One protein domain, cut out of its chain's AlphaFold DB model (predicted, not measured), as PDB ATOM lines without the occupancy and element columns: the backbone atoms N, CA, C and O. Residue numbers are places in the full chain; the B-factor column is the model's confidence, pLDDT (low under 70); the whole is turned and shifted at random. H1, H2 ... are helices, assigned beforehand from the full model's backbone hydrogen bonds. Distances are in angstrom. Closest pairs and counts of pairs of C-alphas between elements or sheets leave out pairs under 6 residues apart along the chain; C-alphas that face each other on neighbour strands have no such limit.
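What this domain is: This is residues 72 to 205 of the 269 residues of an uncharacterized protein of Rhizopus delemar (strain RA 99-880 / ATCC MYA-4621 / FGSC 9543 / NRRL 43880) (UniProt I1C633). A long helical hairpin, H2 and H3 side by side, makes most of the length; a short helix, H1, sits at its open end, where H2 begins and H3 ends. H4 lies apart from the other helices, beyond a long looping link, and its residues 200 to 205 stick out past that open end. The printed part has 134 residues with four named helices, H1 H2 H3 H4 along the chain, and no named strand; the class is all helix. The whole is loose, with a radius of gyration of the C-alphas of 19.6 A, and its outline is a rod spanning 73 by 28 by 24 A.

How they stand to each other: From residue 72 the printed part leads into H1, residues 83 to 90, which a tight link of 1 residue joins to H2, residues 92 to 124. H1 and H2 form a helical hairpin and touch through residues 94 to 95 of H2 alone; their closest C-alphas, those of Leu 87 and Tyr 95, are 5.5 A apart. They run opposite ways at a steep tilt of 42 degrees. H3, residues 131 to 165, touches H2 with 57 pairs of C-alphas within 8 A. The closest are those of Ser 105 and Ala 151, 4.1 A apart. H2 and H3 also form a helical hairpin, running opposite ways at a shallow tilt of 19 degrees. H1 and H3 only just touch, with 3 pairs of C-alphas within 8 A, through residues 162 to 165 of H3 alone; the closest are those of Leu 87 and Ala 165, 6.6 A apart. Their tilt is steep, 59 degrees, and they run the same way. Helix packing is mostly crossed, but only just: of 3 touching pairs, 1 is at a shallow tilt. H4, residues 189 to 205, is apart from H1, H2 and H3. In H1, H2, H3 and H4 every O i to N i+4 pair is within hydrogen-bond range.

Where its parts are: H1 begins at C-alpha 83, (213.215, 251.561, 175.781). H2 measures 48.7 A from first to last C-alpha and ends at C-alpha 124, (177.181, 253.389, 147.161). H3, the longest helix with 35 residues, measures 50.6 A. H4 measures 24.2 A and ends at C-alpha 205, (220.002, 244.879, 195.744).

The domain as a whole: The C-alphas farthest apart, those of Glu 129 and Leu 205, are 72.7 A apart. Residues 127 to 132 and 200 to 205 stand free; the body without them spans 59 by 28 by 23 A. The link from H2 to H3 is short, 6 residues, and that from H3 to H4 long, 23 residues. The printed part has no cut. Its mean pLDDT is 81.9, with residue 72, residues 128 to 129 and residues 170 to 184 under 70.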
ATOM      1  N   THR A  72     191.778 251.778 168.229       68.31
ATOM      2  CA  THR A  72     193.064 251.073 168.235       68.31
ATOM      3  C   THR A  72     193.402 250.373 166.915       68.31
ATOM      4  O   THR A  72     194.580 250.147 166.645       68.31
ATOM      5  N   TRP A  73     192.417 250.041 166.077       76.69
ATOM      6  CA  TRP A  73     192.603 249.293 164.824       76.69
ATOM      7  C   TRP A  73     193.264 250.116 163.716       76.69
ATOM      8  O   TRP A  73     194.087 249.605 162.956       76.69
ATOM      9  N   THR A  74     192.941 251.405 163.660       72.31
ATOM     10  CA  THR A  74     193.384 252.315 162.590       72.31
ATOM     11  C   THR A  74     194.719 252.994 162.882       72.31
ATOM     12  O   THR A  74     195.363 253.493 161.966       72.31
ATOM     13  N   SER A  75     195.173 252.968 164.136       77.25
ATOM     14  CA  SER A  75     196.421 253.604 164.558       77.25
ATOM     15  C   SER A  75     197.514 252.571 164.818       77.25
ATOM     16  O   SER A  75     197.280 251.557 165.484       77.25
ATOM     17  N   ALA A  76     198.714 252.832 164.299       73.75
ATOM     18  CA  ALA A  76     199.889 252.033 164.616       73.75
ATOM     19  C   ALA A  76     200.358 252.254 166.046       73.75
ATOM     20  O   ALA A  76     200.428 253.380 166.549       73.75
ATOM     21  N   GLU A  77     200.734 251.149 166.674       77.44
ATOM     22  CA  GLU A  77     201.408 251.174 167.954       77.44
ATOM     23  C   GLU A  77     202.906 251.406 167.752       77.44
ATOM     24  O   GLU A  77     203.475 251.093 166.706       77.44
ATOM     25  N   THR A  78     203.576 251.980 168.749       79.62
ATOM     26  CA  THR A  78     205.028 252.190 168.692       79.62
ATOM     27  C   THR A  78     205.689 251.892 170.029       79.62
ATOM     28  O   THR A  78     205.124 252.173 171.085       79.62
ATOM     29  N   ILE A  79     206.915 251.355 170.010       80.62
ATOM     30  CA  ILE A  79     207.697 251.196 171.247       80.62
ATOM     31  C   ILE A  79     207.894 252.557 171.921       80.62
ATOM     32  O   ILE A  79     208.282 253.541 171.288       80.62
ATOM     33  N   ASN A  80     207.714 252.588 173.242       85.12
ATOM     34  CA  ASN A  80     208.030 253.739 174.075       85.12
ATOM     35  C   ASN A  80     209.505 254.137 173.913       85.12
ATOM     36  O   ASN A  80     210.420 253.331 174.102       85.12
ATOM     37  N   LYS A  81     209.755 255.422 173.640       83.19
ATOM     38  CA  LYS A  81     211.105 255.950 173.366       83.19
ATOM     39  C   LYS A  81     212.130 255.640 174.465       83.19
ATOM     40  O   LYS A  81     213.305 255.472 174.146       83.19
ATOM     41  N   CYS A  82     211.703 255.545 175.729       78.38
ATOM     42  CA  CYS A  82     212.567 255.199 176.864       78.38
ATOM     43  C   CYS A  82     213.282 253.851 176.677       78.38
ATOM     44  O   CYS A  82     214.443 253.720 177.054       78.38
ATOM     45  N   PHE A  83     212.646 252.887 176.007       80.38
ATOM     46  CA  PHE A  83     213.215 251.561 175.781       80.38
ATOM     47  C   PHE A  83     214.112 251.470 174.545       80.38
ATOM     48  O   PHE A  83     214.770 250.452 174.353       80.38
ATOM     49  N   HIS A  84     214.198 252.512 173.708       83.06
ATOM     50  CA  HIS A  84     215.024 252.464 172.494       83.06
ATOM     51  C   HIS A  84     216.506 252.244 172.808       83.06
ATOM     52  O   HIS A  84     217.171 251.486 172.106       83.06
ATOM     53  N   ALA A  85     217.029 252.922 173.832       82.00
ATOM     54  CA  ALA A  85     218.431 252.788 174.218       82.00
ATOM     55  C   ALA A  85     218.726 251.380 174.753       82.00
ATOM     56  O   ALA A  85     219.713 250.771 174.351       82.00
ATOM     57  N   ASP A  86     217.837 250.847 175.592       77.56
ATOM     58  CA  ASP A  86     217.990 249.515 176.177       77.56
ATOM     59  C   ASP A  86     217.857 248.412 175.129       77.56
ATOM     60  O   ASP A  86     218.704 247.527 175.070       77.56
ATOM     61  N   LEU A  87     216.860 248.498 174.242       81.12
ATOM     62  CA  LEU A  87     216.699 247.547 173.142       81.12
ATOM     63  C   LEU A  87     217.921 247.546 172.224       81.12
ATOM     64  O   LEU A  87     218.422 246.484 171.875       81.12
ATOM     65  N   LYS A  88     218.452 248.724 171.868       84.25
ATOM     66  CA  LYS A  88     219.662 248.817 171.037       84.25
ATOM     67  C   LYS A  88     220.906 248.276 171.736       84.25
ATOM     68  O   LYS A  88     221.751 247.690 171.069       84.25
ATOM     69  N   ARG A  89     221.041 248.513 173.043       79.00
ATOM     70  CA  ARG A  89     222.208 248.092 173.826       79.00
ATOM     71  C   ARG A  89     222.206 246.588 174.076       79.00
ATOM     72  O   ARG A  89     223.247 245.956 173.940       79.00
ATOM     73  N   ASP A  90     221.055 246.044 174.449       73.38
ATOM     74  CA  ASP A  90     220.960 244.684 174.970       73.38
ATOM     75  C   ASP A  90     220.589 243.675 173.868       73.38
ATOM     76  O   ASP A  90     220.909 242.493 174.003       73.38
ATOM     77  N   ASN A  91     219.928 244.114 172.782       79.50
ATOM     78  CA  ASN A  91     219.514 243.243 171.679       79.50
ATOM     79  C   ASN A  91     219.231 244.019 170.364       79.50
ATOM     80  O   ASN A  91     218.076 244.212 169.966       79.50
ATOM     81  N   LEU A  92     220.289 244.485 169.683       83.00
ATOM     82  CA  LEU A  92     220.181 245.319 168.471       83.00
ATOM     83  C   LEU A  92     219.338 244.669 167.362       83.00
ATOM     84  O   LEU A  92     218.539 245.359 166.725       83.00
ATOM     85  N   ASP A  93     219.478 243.359 167.167       84.94
ATOM     86  CA  ASP A  93     218.722 242.612 166.159       84.94
ATOM     87  C   ASP A  93     217.223 242.634 166.479       84.94
ATOM     88  O   ASP A  93     216.400 242.934 165.614       84.94
ATOM     89  N   SER A  94     216.862 242.446 167.754       85.31
ATOM     90  CA  SER A  94     215.473 242.555 168.211       85.31
ATOM     91  C   SER A  94     214.900 243.955 167.983       85.31
ATOM     92  O   SER A  94     213.767 244.087 167.530       85.31
ATOM     93  N   TYR A  95     215.676 245.016 168.228       86.50
ATOM     94  CA  TYR A  95     215.235 246.386 167.939       86.50
ATOM     95  C   TYR A  95     214.923 246.595 166.449       86.50
ATOM     96  O   TYR A  95     213.908 247.210 166.107       86.50
ATOM     97  N   GLN A  96     215.782 246.086 165.558       90.00
ATOM     98  CA  GLN A  96     215.579 246.195 164.112       90.00
ATOM     99  C   GLN A  96     214.340 245.425 163.651       90.00
ATOM    100  O   GLN A  96     213.557 245.970 162.869       90.00
ATOM    101  N   VAL A  97     214.148 244.203 164.158       90.50
ATOM    102  CA  VAL A  97     212.974 243.370 163.863       90.50
ATOM    103  C   VAL A  97     211.699 244.075 164.311       90.50
ATOM    104  O   VAL A  97     210.819 244.300 163.489       90.50
ATOM    105  N   VAL A  98     211.642 244.570 165.547       88.31
ATOM    106  CA  VAL A  98     210.433 245.243 166.042       88.31
ATOM    107  C   VAL A  98     210.115 246.512 165.243       88.31
ATOM    108  O   VAL A  98     208.969 246.760 164.875       88.31
ATOM    109  N   CYS A  99     211.125 247.318 164.904       88.50
ATOM    110  CA  CYS A  99     210.929 248.487 164.042       88.50
ATOM    111  C   CYS A  99     210.457 248.117 162.628       88.50
ATOM    112  O   CYS A  99     209.722 248.886 162.005       88.50
ATOM    113  N   ARG A 100     210.913 246.986 162.086       91.69
ATOM    114  CA  ARG A 100     210.458 246.473 160.791       91.69
ATOM    115  C   ARG A 100     209.002 246.025 160.875       91.69
ATOM    116  O   ARG A 100     208.239 246.371 159.980       91.69
ATOM    117  N   ASP A 101     208.636 245.321 161.935       92.38
ATOM    118  CA  ASP A 101     207.305 244.752 162.120       92.38
ATOM    119  C   ASP A 101     206.252 245.865 162.265       92.38
ATOM    120  O   ASP A 101     205.285 245.870 161.510       92.38
ATOM    121  N   TYR A 102     206.515 246.922 163.047       90.12
ATOM    122  CA  TYR A 102     205.631 248.103 163.089       90.12
ATOM    123  C   TYR A 102     205.509 248.841 161.746       90.12
ATOM    124  O   TYR A 102     204.461 249.381 161.402       90.12
ATOM    125  N   ARG A 103     206.573 248.879 160.933       91.06
ATOM    126  CA  ARG A 103     206.466 249.428 159.567       91.06
ATOM    127  C   ARG A 103     205.655 248.518 158.651       91.06
ATOM    128  O   ARG A 103     205.102 249.000 157.667       91.06
ATOM    129  N   HIS A 104     205.660 247.213 158.901       91.94
ATOM    130  CA  HIS A 104     204.892 246.256 158.120       91.94
ATOM    131  C   HIS A 104     203.406 246.332 158.471       91.94
ATOM    132  O   HIS A 104     202.589 246.428 157.556       91.94
ATOM    133  N   SER A 105     203.068 246.401 159.761       92.06
ATOM    134  CA  SER A 105     201.689 246.598 160.211       92.06
ATOM    135  C   SER A 105     201.100 247.910 159.690       92.06
ATOM    136  O   SER A 105     199.955 247.933 159.248       92.06
ATOM    137  N   GLU A 106     201.888 248.984 159.616       90.50
ATOM    138  CA  GLU A 106     201.438 250.251 159.022       90.50
ATOM    139  C   GLU A 106     201.118 250.143 157.521       90.50
ATOM    140  O   GLU A 106     200.130 250.697 157.033       90.50
ATOM    141  N   LYS A 107     201.910 249.372 156.763       92.62
ATOM    142  CA  LYS A 107     201.595 249.093 155.353       92.62
ATOM    143  C   LYS A 107     200.297 248.300 155.215       92.62
ATOM    144  O   LYS A 107     199.528 248.568 154.297       92.62
ATOM    145  N   LEU A 108     200.045 247.353 156.120       94.00
ATOM    146  CA  LEU A 108     198.791 246.601 156.141       94.00
ATOM    147  C   LEU A 108     197.601 247.498 156.483       94.00
ATOM    148  O   LEU A 108     196.576 247.385 155.825       94.00
ATOM    149  N   ARG A 109     197.742 248.444 157.418       92.12
ATOM    150  CA  ARG A 109     196.704 249.457 157.677       92.12
ATOM    151  C   ARG A 109     196.422 250.316 156.453       92.12
ATOM    152  O   ARG A 109     195.265 250.545 156.140       92.12
ATOM    153  N   THR A 110     197.460 250.723 155.721       92.56
ATOM    154  CA  THR A 110     197.296 251.454 154.451       92.56
ATOM    155  C   THR A 110     196.479 250.636 153.442       92.56
ATOM    156  O   THR A 110     195.538 251.158 152.853       92.56
ATOM    157  N   ALA A 111     196.790 249.344 153.278       94.31
ATOM    158  CA  ALA A 111     196.022 248.448 152.410       94.31
ATOM    159  C   ALA A 111     194.581 248.229 152.911       94.31
ATOM    160  O   ALA A 111     193.654 248.150 152.111       94.31
ATOM    161  N   ALA A 112     194.383 248.163 154.227       94.38
ATOM    162  CA  ALA A 112     193.068 248.010 154.835       94.38
ATOM    163  C   ALA A 112     192.188 249.251 154.619       94.38
ATOM    164  O   ALA A 112     191.016 249.123 154.272       94.38
ATOM    165  N   THR A 113     192.763 250.446 154.771       94.12
ATOM    166  CA  THR A 113     192.121 251.729 154.457       94.12
ATOM    167  C   THR A 113     191.711 251.795 152.989       94.12
ATOM    168  O   THR A 113     190.557 252.092 152.709       94.12
ATOM    169  N   ALA A 114     192.606 251.439 152.066       95.38
ATOM    170  CA  ALA A 114     192.293 251.360 150.640       95.38
ATOM    171  C   ALA A 114     191.138 250.389 150.340       95.38
ATOM    172  O   ALA A 114     190.210 250.712 149.608       95.38
ATOM    173  N   ALA A 115     191.159 249.200 150.947       96.06
ATOM    174  CA  ALA A 115     190.076 248.229 150.801       96.06
ATOM    175  C   ALA A 115     188.746 248.730 151.399       96.06
ATOM    176  O   ALA A 115     187.678 248.346 150.929       96.06
ATOM    177  N   THR A 116     188.806 249.584 152.424       94.81
ATOM    178  CA  THR A 116     187.629 250.193 153.062       94.81
ATOM    179  C   THR A 116     187.038 251.292 152.179       94.81
ATOM    180  O   THR A 116     185.825 251.335 152.020       94.81
ATOM    181  N   GLU A 117     187.879 252.107 151.542       95.00
ATOM    182  CA  GLU A 117     187.458 253.098 150.541       95.00
ATOM    183  C   GLU A 117     186.744 252.414 149.367       95.00
ATOM    184  O   GLU A 117     185.603 252.750 149.063       95.00
ATOM    185  N   ILE A 118     187.338 251.350 148.807       94.81
ATOM    186  CA  ILE A 118     186.703 250.542 147.748       94.81
ATOM    187  C   ILE A 118     185.369 249.950 148.225       94.81
ATOM    188  O   ILE A 118     184.400 249.903 147.472       94.81
ATOM    189  N   TYR A 119     185.294 249.481 149.474       94.06
ATOM    190  CA  TYR A 119     184.046 248.973 150.041       94.06
ATOM    191  C   TYR A 119     182.960 250.057 150.097       94.06
ATOM    192  O   TYR A 119     181.815 249.780 149.748       94.06
ATOM    193  N   GLU A 120     183.298 251.277 150.519       93.56
ATOM    194  CA  GLU A 120     182.356 252.401 150.583       93.56
ATOM    195  C   GLU A 120     181.887 252.824 149.184       93.56
ATOM    196  O   GLU A 120     180.681 252.981 148.969       93.56
ATOM    197  N   GLU A 121     182.807 252.919 148.220       92.06
ATOM    198  CA  GLU A 121     182.496 253.208 146.815       92.06
ATOM    199  C   GLU A 121     181.544 252.159 146.230       92.06
ATOM    200  O   GLU A 121     180.470 252.499 145.731       92.06
ATOM    201  N   LEU A 122     181.878 250.871 146.361       91.25
ATOM    202  CA  LEU A 122     181.026 249.782 145.884       91.25
ATOM    203  C   LEU A 122     179.677 249.753 146.610       91.25
ATOM    204  O   LEU A 122     178.657 249.502 145.975       91.25
ATOM    205  N   SER A 123     179.645 250.046 147.913       90.31
ATOM    206  CA  SER A 123     178.404 250.085 148.692       90.31
ATOM    207  C   SER A 123     177.456 251.175 148.208       90.31
ATOM    208  O   SER A 123     176.245 250.995 148.314       90.31
ATOM    209  N   SER A 124     177.986 252.290 147.699       87.88
ATOM    210  CA  SER A 124     177.181 253.389 147.161       87.88
ATOM    211  C   SER A 124     176.559 253.083 145.793       87.88
ATOM    212  O   SER A 124     175.579 253.720 145.422       87.88
ATOM    213  N   LEU A 125     177.102 252.099 145.066       85.44
ATOM    214  CA  LEU A 125     176.672 251.699 143.720       85.44
ATOM    215  C   LEU A 125     175.695 250.510 143.713       85.44
ATOM    216  O   LEU A 125     175.235 250.096 142.648       85.44
ATOM    217  N   ILE A 126     175.414 249.904 144.870       82.75
ATOM    218  CA  ILE A 126     174.501 248.760 144.961       82.75
ATOM    219  C   ILE A 126     173.056 249.270 145.002       82.75
ATOM    220  O   ILE A 126     172.547 249.627 146.059       82.75
ATOM    221  N   ASP A 127     172.377 249.191 143.858       70.12
ATOM    222  CA  ASP A 127     170.923 249.409 143.739       70.12
ATOM    223  C   ASP A 127     170.093 248.131 144.012       70.12
ATOM    224  O   ASP A 127     168.880 248.097 143.814       70.12
ATOM    225  N   GLY A 128     170.741 247.075 144.523       63.53
ATOM    226  CA  GLY A 128     170.160 245.741 144.705       63.53
ATOM    227  C   GLY A 128     170.217 244.918 143.413       63.53
ATOM    228  O   GLY A 128     170.019 245.441 142.330       63.53
ATOM    229  N   GLU A 129     170.536 243.626 143.525       68.38
ATOM    230  CA  GLU A 129     170.598 242.615 142.439       68.38
ATOM    231  C   GLU A 129     171.884 242.512 141.594       68.38
ATOM    232  O   GLU A 129     172.091 241.489 140.939       68.38
ATOM    233  N   ASN A 130     172.835 243.453 141.650       81.56
ATOM    234  CA  ASN A 130     174.120 243.248 140.962       81.56
ATOM    235  C   ASN A 130     175.035 242.283 141.746       81.56
ATOM    236  O   ASN A 130     175.882 242.695 142.542       81.56
ATOM    237  N   HIS A 131     174.878 240.978 141.503       79.12
ATOM    238  CA  HIS A 131     175.645 239.917 142.168       79.12
ATOM    239  C   HIS A 131     177.172 240.061 142.015       79.12
ATOM    240  O   HIS A 131     177.912 239.656 142.913       79.12
ATOM    241  N   VAL A 132     177.663 240.660 140.921       82.12
ATOM    242  CA  VAL A 132     179.101 240.914 140.717       82.12
ATOM    243  C   VAL A 132     179.593 241.993 141.680       82.12
ATOM    244  O   VAL A 132     180.593 241.781 142.367       82.12
ATOM    245  N   LEU A 133     178.862 243.109 141.791       84.75
ATOM    246  CA  LEU A 133     179.177 244.178 142.744       84.75
ATOM    247  C   LEU A 133     179.055 243.698 144.193       84.75
ATOM    248  O   LEU A 133     179.931 243.996 144.998       84.75
ATOM    249  N   ILE A 134     178.044 242.885 144.516       85.56
ATOM    250  CA  ILE A 134     177.883 242.289 145.853       85.56
ATOM    251  C   ILE A 134     179.091 241.405 146.204       85.56
ATOM    252  O   ILE A 134     179.631 241.491 147.308       85.56
ATOM    253  N   ASN A 135     179.559 240.579 145.265       86.50
ATOM    254  CA  ASN A 135     180.742 239.746 145.475       86.50
ATOM    255  C   ASN A 135     182.027 240.581 145.607       86.50
ATOM    256  O   ASN A 135     182.872 240.268 146.446       86.50
ATOM    257  N   ALA A 136     182.192 241.636 144.803       88.88
ATOM    258  CA  ALA A 136     183.337 242.545 144.891       88.88
ATOM    259  C   ALA A 136     183.356 243.315 146.223       88.88
ATOM    260  O   ALA A 136     184.398 243.385 146.877       88.88
ATOM    261  N   LEU A 137     182.195 243.797 146.669       91.44
ATOM    262  CA  LEU A 137     182.001 244.446 147.962       91.44
ATOM    263  C   LEU A 137     182.404 243.514 149.113       91.44
ATOM    264  O   LEU A 137     183.175 243.895 149.994       91.44
ATOM    265  N   GLU A 138     181.948 242.262 149.083       90.81
ATOM    266  CA  GLU A 138     182.297 241.271 150.101       90.81
ATOM    267  C   GLU A 138     183.802 240.934 150.093       90.81
ATOM    268  O   GLU A 138     184.405 240.777 151.160       90.81
ATOM    269  N   LYS A 139     184.447 240.880 148.918       91.94
ATOM    270  CA  LYS A 139     185.909 240.722 148.805       91.94
ATOM    271  C   LYS A 139     186.657 241.915 149.411       91.94
ATOM    272  O   LYS A 139     187.583 241.695 150.194       91.94
ATOM    273  N   ALA A 140     186.235 243.148 149.120       95.44
ATOM    274  CA  ALA A 140     186.816 244.364 149.695       95.44
ATOM    275  C   ALA A 140     186.674 244.384 151.228       95.44
ATOM    276  O   ALA A 140     187.654 244.595 151.946       95.44
ATOM    277  N   ARG A 141     185.489 244.027 151.746       95.06
ATOM    278  CA  ARG A 141     185.228 243.894 153.188       95.06
ATOM    279  C   ARG A 141     186.159 242.878 153.849       95.06
ATOM    280  O   ARG A 141     186.764 243.169 154.880       95.06
ATOM    281  N   ARG A 142     186.286 241.677 153.272       95.38
ATOM    282  CA  ARG A 142     187.164 240.615 153.797       95.38
ATOM    283  C   ARG A 142     188.630 241.032 153.781       95.38
ATOM    284  O   ARG A 142     189.325 240.773 154.759       95.38
ATOM    285  N   LEU A 143     189.082 241.700 152.719       96.31
ATOM    286  CA  LEU A 143     190.448 242.212 152.614       96.31
ATOM    287  C   LEU A 143     190.741 243.262 153.692       96.31
ATOM    288  O   LEU A 143     191.772 243.168 154.358       96.31
ATOM    289  N   ALA A 144     189.824 244.208 153.914       94.69
ATOM    290  CA  ALA A 144     189.964 245.211 154.966       94.69
ATOM    291  C   ALA A 144     190.078 244.558 156.354       94.69
ATOM    292  O   ALA A 144     191.008 244.854 157.106       94.69
ATOM    293  N   VAL A 145     189.184 243.613 156.674       94.38
ATOM    294  CA  VAL A 145     189.207 242.876 157.951       94.38
ATOM    295  C   VAL A 145     190.505 242.087 158.113       94.38
ATOM    296  O   VAL A 145     191.150 242.186 159.154       94.38
ATOM    297  N   PHE A 146     190.913 241.337 157.089       95.06
ATOM    298  CA  PHE A 146     192.155 240.566 157.096       95.06
ATOM    299  C   PHE A 146     193.375 241.458 157.356       95.06
ATOM    300  O   PHE A 146     194.210 241.144 158.205       95.06
ATOM    301  N   ALA A 147     193.473 242.586 156.653       95.19
ATOM    302  CA  ALA A 147     194.611 243.485 156.759       95.19
ATOM    303  C   ALA A 147     194.659 244.209 158.120       95.19
ATOM    304  O   ALA A 147     195.729 244.254 158.732       95.19
ATOM    305  N   PHE A 148     193.527 244.698 158.645       93.00
ATOM    306  CA  PHE A 148     193.469 245.282 159.994       93.00
ATOM    307  C   PHE A 148     193.778 244.253 161.091       93.00
ATOM    308  O   PHE A 148     194.542 244.553 162.013       93.00
ATOM    309  N   ALA A 149     193.232 243.035 160.985       91.19
ATOM    310  CA  ALA A 149     193.502 241.941 161.917       91.19
ATOM    311  C   ALA A 149     194.989 241.580 161.957       91.19
ATOM    312  O   ALA A 149     195.602 241.575 163.025       91.19
ATOM    313  N   ASN A 150     195.599 241.372 160.791       93.62
ATOM    314  CA  ASN A 150     197.018 241.046 160.708       93.62
ATOM    315  C   ASN A 150     197.918 242.184 161.177       93.62
ATOM    316  O   ASN A 150     198.912 241.923 161.852       93.62
ATOM    317  N   ALA A 151     197.571 243.442 160.889       91.44
ATOM    318  CA  ALA A 151     198.308 244.580 161.427       91.44
ATOM    319  C   ALA A 151     198.346 244.545 162.966       91.44
ATOM    320  O   ALA A 151     199.398 244.786 163.558       91.44
ATOM    321  N   LYS A 152     197.230 244.181 163.611       89.12
ATOM    322  CA  LYS A 152     197.168 244.019 165.068       89.12
ATOM    323  C   LYS A 152     197.952 242.825 165.590       89.12
ATOM    324  O   LYS A 152     198.629 242.963 166.607       89.12
ATOM    325  N   PHE A 153     197.904 241.683 164.909       90.38
ATOM    326  CA  PHE A 153     198.707 240.526 165.303       90.38
ATOM    327  C   PHE A 153     200.206 240.823 165.227       90.38
ATOM    328  O   PHE A 153     200.929 240.530 166.175       90.38
ATOM    329  N   ILE A 154     200.657 241.509 164.175       92.12
ATOM    330  CA  ILE A 154     202.059 241.925 164.033       92.12
ATOM    331  C   ILE A 154     202.467 242.900 165.144       92.12
ATOM    332  O   ILE A 154     203.545 242.753 165.718       92.12
ATOM    333  N   ASP A 155     201.618 243.872 165.490       88.12
ATOM    334  CA  ASP A 155     201.900 244.797 166.597       88.12
ATOM    335  C   ASP A 155     202.045 244.058 167.939       88.12
ATOM    336  O   ASP A 155     202.916 244.393 168.749       88.12
ATOM    337  N   GLN A 156     201.233 243.022 168.165       87.75
ATOM    338  CA  GLN A 156     201.300 242.188 169.361       87.75
ATOM    339  C   GLN A 156     202.567 241.317 169.393       87.75
ATOM    340  O   GLN A 156     203.253 241.261 170.417       87.75
ATOM    341  N   GLU A 157     202.939 240.691 168.276       88.69
ATOM    342  CA  GLU A 157     204.197 239.942 168.154       88.69
ATOM    343  C   GLU A 157     205.415 240.848 168.395       88.69
ATOM    344  O   GLU A 157     206.333 240.497 169.148       88.69
ATOM    345  N   ALA A 158     205.386 242.057 167.832       89.31
ATOM    346  CA  ALA A 158     206.384 243.099 168.028       89.31
ATOM    347  C   ALA A 158     206.517 243.506 169.509       89.31
ATOM    348  O   ALA A 158     207.634 243.560 170.044       89.31
ATOM    349  N   LYS A 159     205.394 243.734 170.204       86.25
ATOM    350  CA  LYS A 159     205.355 244.001 171.655       86.25
ATOM    351  C   LYS A 159     205.971 242.864 172.459       86.25
ATOM    352  O   LYS A 159     206.767 243.088 173.373       86.25
ATOM    353  N   GLU A 160     205.610 241.631 172.133       86.25
ATOM    354  CA  GLU A 160     206.094 240.456 172.838       86.25
ATOM    355  C   GLU A 160     207.592 240.235 172.669       86.25
ATOM    356  O   GLU A 160     208.275 239.899 173.643       86.25
ATOM    357  N   LEU A 161     208.100 240.440 171.456       88.25
ATOM    358  CA  LEU A 161     209.521 240.377 171.156       88.25
ATOM    359  C   LEU A 161     210.270 241.480 171.912       88.25
ATOM    360  O   LEU A 161     211.269 241.193 172.574       88.25
ATOM    361  N   ALA A 162     209.745 242.709 171.921       86.00
ATOM    362  CA  ALA A 162     210.314 243.807 172.700       86.00
ATOM    363  C   ALA A 162     210.355 243.487 174.206       86.00
ATOM    364  O   ALA A 162     211.388 243.680 174.848       86.00
ATOM    365  N   ALA A 163     209.278 242.933 174.770       84.25
ATOM    366  CA  ALA A 163     209.223 242.546 176.180       84.25
ATOM    367  C   ALA A 163     210.243 241.446 176.531       84.25
ATOM    368  O   ALA A 163     210.912 241.529 177.565       84.25
ATOM    369  N   LYS A 164     210.407 240.442 175.653       85.69
ATOM    370  CA  LYS A 164     211.443 239.401 175.789       85.69
ATOM    371  C   LYS A 164     212.847 240.006 175.731       85.69
ATOM    372  O   LYS A 164     213.672 239.706 176.591       85.69
ATOM    373  N   ALA A 165     213.108 240.884 174.763       86.06
ATOM    374  CA  ALA A 165     214.400 241.546 174.594       86.06
ATOM    375  C   ALA A 165     214.766 242.436 175.795       86.06
ATOM    376  O   ALA A 165     215.918 242.457 176.222       86.06
ATOM    377  N   LEU A 166     213.772 243.101 176.393       83.56
ATOM    378  CA  LEU A 166     213.916 243.911 177.608       83.56
ATOM    379  C   LEU A 166     214.002 243.087 178.904       83.56
ATOM    380  O   LEU A 166     214.169 243.680 179.976       83.56
ATOM    381  N   LYS A 167     213.898 241.750 178.813       83.00
ATOM    382  CA  LYS A 167     213.906 240.797 179.936       83.00
ATOM    383  C   LYS A 167     212.848 241.127 180.995       83.00
ATOM    384  O   LYS A 167     213.109 241.030 182.193       83.00
ATOM    385  N   LEU A 168     211.662 241.548 180.554       77.56
ATOM    386  CA  LEU A 168     210.576 241.900 181.465       77.56
ATOM    387  C   LEU A 168     209.981 240.634 182.114       77.56
ATOM    388  O   LEU A 168     209.742 239.651 181.404       77.56
ATOM    389  N   PRO A 169     209.714 240.635 183.435       70.69
ATOM    390  CA  PRO A 169     209.020 239.539 184.104       70.69
ATOM    391  C   PRO A 169     207.637 239.280 183.484       70.69
ATOM    392  O   PRO A 169     206.945 240.238 183.129       70.69
ATOM    393  N   PRO A 170     207.181 238.015 183.411       65.38
ATOM    394  CA  PRO A 170     205.902 237.655 182.794       65.38
ATOM    395  C   PRO A 170     204.699 238.371 183.430       65.38
ATOM    396  O   PRO A 170     203.785 238.759 182.718       65.38
ATOM    397  N   ASN A 171     204.741 238.668 184.733       63.56
ATOM    398  CA  ASN A 171     203.656 239.365 185.443       63.56
ATOM    399  C   ASN A 171     203.523 240.853 185.048       63.56
ATOM    400  O   ASN A 171     202.459 241.450 185.188       63.56
ATOM    401  N   ILE A 172     204.599 241.461 184.533       61.97
ATOM    402  CA  ILE A 172     204.601 242.836 183.993       61.97
ATOM    403  C   ILE A 172     204.218 242.823 182.501       61.97
ATOM    404  O   ILE A 172     203.925 243.857 181.916       61.97
ATOM    405  N   ARG A 173     204.147 241.635 181.892       57.97
ATOM    406  CA  ARG A 173     203.801 241.412 180.487       57.97
ATOM    407  C   ARG A 173     202.288 241.376 180.231       57.97
ATOM    408  O   ARG A 173     201.883 241.161 179.099       57.97
ATOM    409  N   ASN A 174     201.464 241.603 181.260       51.25
ATOM    410  CA  ASN A 174     200.018 241.762 181.114       51.25
ATOM    411  C   ASN A 174     199.734 243.099 180.416       51.25
ATOM    412  O   ASN A 174     199.898 244.166 181.012       51.25
ATOM    413  N   PHE A 175     199.367 243.019 179.140       54.19
ATOM    414  CA  PHE A 175     199.073 244.154 178.273       54.19
ATOM    415  C   PHE A 175     197.668 244.684 178.598       54.19
ATOM    416  O   PHE A 175     196.681 244.148 178.111       54.19
ATOM    417  N   ALA A 176     197.575 245.679 179.481       42.50
ATOM    418  CA  ALA A 176     196.336 246.420 179.716       42.50
ATOM    419  C   ALA A 176     196.297 247.679 178.835       42.50
ATOM    420  O   ALA A 176     197.344 248.247 178.512       42.50
ATOM    421  N   GLU A 177     195.084 248.047 178.427       45.28
ATOM    422  CA  GLU A 177     194.771 249.069 177.430       45.28
ATOM    423  C   GLU A 177     194.953 250.517 177.911       45.28
ATOM    424  O   GLU A 177     194.758 250.841 179.078       45.28
ATOM    425  N   GLU A 178     195.285 251.337 176.911       50.47
ATOM    426  CA  GLU A 178     194.991 252.762 176.714       50.47
ATOM    427  C   GLU A 178     195.463 253.792 177.751       50.47
ATOM    428  O   GLU A 178     194.868 254.021 178.797       50.47
ATOM    429  N   GLU A 179     196.477 254.554 177.329       39.72
ATOM    430  CA  GLU A 179     196.646 255.944 177.739       39.72
ATOM    431  C   GLU A 179     196.433 256.865 176.541       39.72
ATOM    432  O   GLU A 179     196.975 256.641 175.452       39.72
ATOM    433  N   GLU A 180     195.654 257.916 176.780       40.19
ATOM    434  CA  GLU A 180     195.318 258.988 175.851       40.19
ATOM    435  C   GLU A 180     196.568 259.828 175.553       40.19
ATOM    436  O   GLU A 180     196.857 260.857 176.159       40.19
ATOM    437  N   THR A 181     197.374 259.335 174.621       44.78
ATOM    438  CA  THR A 181     198.464 260.085 174.000       44.78
ATOM    439  C   THR A 181     198.239 260.085 172.494       44.78
ATOM    440  O   THR A 181     197.695 259.125 171.950       44.78
ATOM    441  N   ASP A 182     198.704 261.126 171.793       52.03
ATOM    442  CA  ASP A 182     198.580 261.260 170.325       52.03
ATOM    443  C   ASP A 182     199.157 260.065 169.533       52.03
ATOM    444  O   ASP A 182     199.023 259.984 168.312       52.03
ATOM    445  N   LYS A 183     199.869 259.151 170.207       60.69
ATOM    446  CA  LYS A 183     200.462 257.939 169.644       60.69
ATOM    447  C   LYS A 183     200.159 256.763 170.548       60.69
ATOM    448  O   LYS A 183     200.557 256.779 171.704       60.69
ATOM    449  N   ILE A 184     199.588 255.699 170.000       67.88
ATOM    450  CA  ILE A 184     199.376 254.481 170.777       67.88
ATOM    451  C   ILE A 184     200.746 253.873 171.106       67.88
ATOM    452  O   ILE A 184     201.524 253.499 170.222       67.88
ATOM    453  N   LEU A 185     201.090 253.847 172.392       78.62
ATOM    454  CA  LEU A 185     202.355 253.301 172.871       78.62
ATOM    455  C   LEU A 185     202.227 251.801 173.138       78.62
ATOM    456  O   LEU A 185     201.179 251.300 173.535       78.62
ATOM    457  N   ALA A 186     203.326 251.080 172.924       73.88
ATOM    458  CA  ALA A 186     203.403 249.639 173.134       73.88
ATOM    459  C   ALA A 186     203.226 249.244 174.611       73.88
ATOM    460  O   ALA A 186     202.684 248.180 174.903       73.88
ATOM    461  N   PHE A 187     203.688 250.091 175.534       76.19
ATOM    462  CA  PHE A 187     203.555 249.922 176.980       76.19
ATOM    463  C   PHE A 187     202.851 251.151 177.575       76.19
ATOM    464  O   PHE A 187     203.217 252.279 177.238       76.19
ATOM    465  N   SER A 188     201.886 250.952 178.477       77.94
ATOM    466  CA  SER A 188     201.275 252.048 179.250       77.94
ATOM    467  C   SER A 188     202.298 252.717 180.177       77.94
ATOM    468  O   SER A 188     203.305 252.089 180.537       77.94
ATOM    469  N   SER A 189     202.083 253.976 180.581       76.38
ATOM    470  CA  SER A 189     203.003 254.659 181.502       76.38
ATOM    471  C   SER A 189     203.115 253.930 182.838       76.38
ATOM    472  O   SER A 189     204.232 253.763 183.329       76.38
ATOM    473  N   GLU A 190     202.011 253.374 183.349       78.75
ATOM    474  CA  GLU A 190     202.011 252.554 184.566       78.75
ATOM    475  C   GLU A 190     202.987 251.370 184.437       78.75
ATOM    476  O   GLU A 190     203.784 251.080 185.334       78.75
ATOM    477  N   LYS A 191     202.990 250.692 183.281       75.56
ATOM    478  CA  LYS A 191     203.901 249.570 183.029       75.56
ATOM    479  C   LYS A 191     205.342 250.027 182.883       75.56
ATOM    480  O   LYS A 191     206.238 249.366 183.407       75.56
ATOM    481  N   VAL A 192     205.583 251.153 182.216       82.06
ATOM    482  CA  VAL A 192     206.925 251.746 182.131       82.06
ATOM    483  C   VAL A 192     207.465 252.049 183.532       82.06
ATOM    484  O   VAL A 192     208.611 251.705 183.833       82.06
ATOM    485  N   GLU A 193     206.638 252.617 184.409       82.75
ATOM    486  CA  GLU A 193     207.003 252.915 185.794       82.75
ATOM    487  C   GLU A 193     207.305 251.640 186.591       82.75
ATOM    488  O   GLU A 193     208.350 251.558 187.238       82.75
ATOM    489  N   GLN A 194     206.467 250.604 186.475       82.25
ATOM    490  CA  GLN A 194     206.713 249.296 187.100       82.25
ATOM    491  C   GLN A 194     208.058 248.697 186.663       82.25
ATOM    492  O   GLN A 194     208.817 248.198 187.496       82.25
ATOM    493  N   VAL A 195     208.396 248.780 185.371       83.25
ATOM    494  CA  VAL A 195     209.689 248.311 184.846       83.25
ATOM    495  C   VAL A 195     210.849 249.114 185.429       83.25
ATOM    496  O   VAL A 195     211.854 248.534 185.847       83.25
ATOM    497  N   HIS A 196     210.735 250.441 185.470       83.62
ATOM    498  CA  HIS A 196     211.776 251.304 186.024       83.62
ATOM    499  C   HIS A 196     211.984 251.047 187.518       83.62
ATOM    500  O   HIS A 196     213.126 250.891 187.953       83.62
ATOM    501  N   LYS A 197     210.895 250.920 188.283       84.06
ATOM    502  CA  LYS A 197     210.922 250.593 189.710       84.06
ATOM    503  C   LYS A 197     211.590 249.242 189.962       84.06
ATOM    504  O   LYS A 197     212.541 249.178 190.736       84.06
ATOM    505  N   ALA A 198     211.183 248.194 189.244       81.56
ATOM    506  CA  ALA A 198     211.776 246.862 189.378       81.56
ATOM    507  C   ALA A 198     213.286 246.862 189.072       81.56
ATOM    508  O   ALA A 198     214.078 246.244 189.784       81.56
ATOM    509  N   ARG A 199     213.717 247.599 188.040       80.81
ATOM    510  CA  ARG A 199     215.143 247.745 187.700       80.81
ATOM    511  C   ARG A 199     215.915 248.535 188.751       80.81
ATOM    512  O   ARG A 199     217.059 248.192 189.052       80.81
ATOM    513  N   PHE A 200     215.309 249.581 189.305       81.69
ATOM    514  CA  PHE A 200     215.902 250.380 190.370       81.69
ATOM    515  C   PHE A 200     216.100 249.549 191.645       81.69
ATOM    516  O   PHE A 200     217.209 249.507 192.177       81.69
ATOM    517  N   GLU A 201     215.079 248.804 192.071       83.12
ATOM    518  CA  GLU A 201     215.152 247.869 193.202       83.12
ATOM    519  C   GLU A 201     216.215 246.785 192.971       83.12
ATOM    520  O   GLU A 201     217.054 246.532 193.838       83.12
ATOM    521  N   GLN A 202     216.267 246.195 191.773       79.94
ATOM    522  CA  GLN A 202     217.288 245.203 191.428       79.94
ATOM    523  C   GLN A 202     218.708 245.796 191.455       79.94
ATOM    524  O   GLN A 202     219.651 245.135 191.894       79.94
ATOM    525  N   SER A 203     218.875 247.045 191.011       78.44
ATOM    526  CA  SER A 203     220.150 247.770 191.077       78.44
ATOM    527  C   SER A 203     220.575 248.039 192.522       78.44
ATOM    528  O   SER A 203     221.731 247.795 192.875       78.44
ATOM    529  N   LEU A 204     219.640 248.454 193.385       81.06
ATOM    530  CA  LEU A 204     219.876 248.625 194.821       81.06
ATOM    531  C   LEU A 204     220.335 247.315 195.474       81.06
ATOM    532  O   LEU A 204     221.370 247.299 196.138       81.06
ATOM    533  N   LEU A 205     219.637 246.203 195.223       81.25
ATOM    534  CA  LEU A 205     220.002 244.879 195.744       81.25
ATOM    535  C   LEU A 205     221.365 244.400 195.221       81.25
ATOM    536  O   LEU A 205     222.174 243.843 195.969       81.25
TER     537      LEU A 205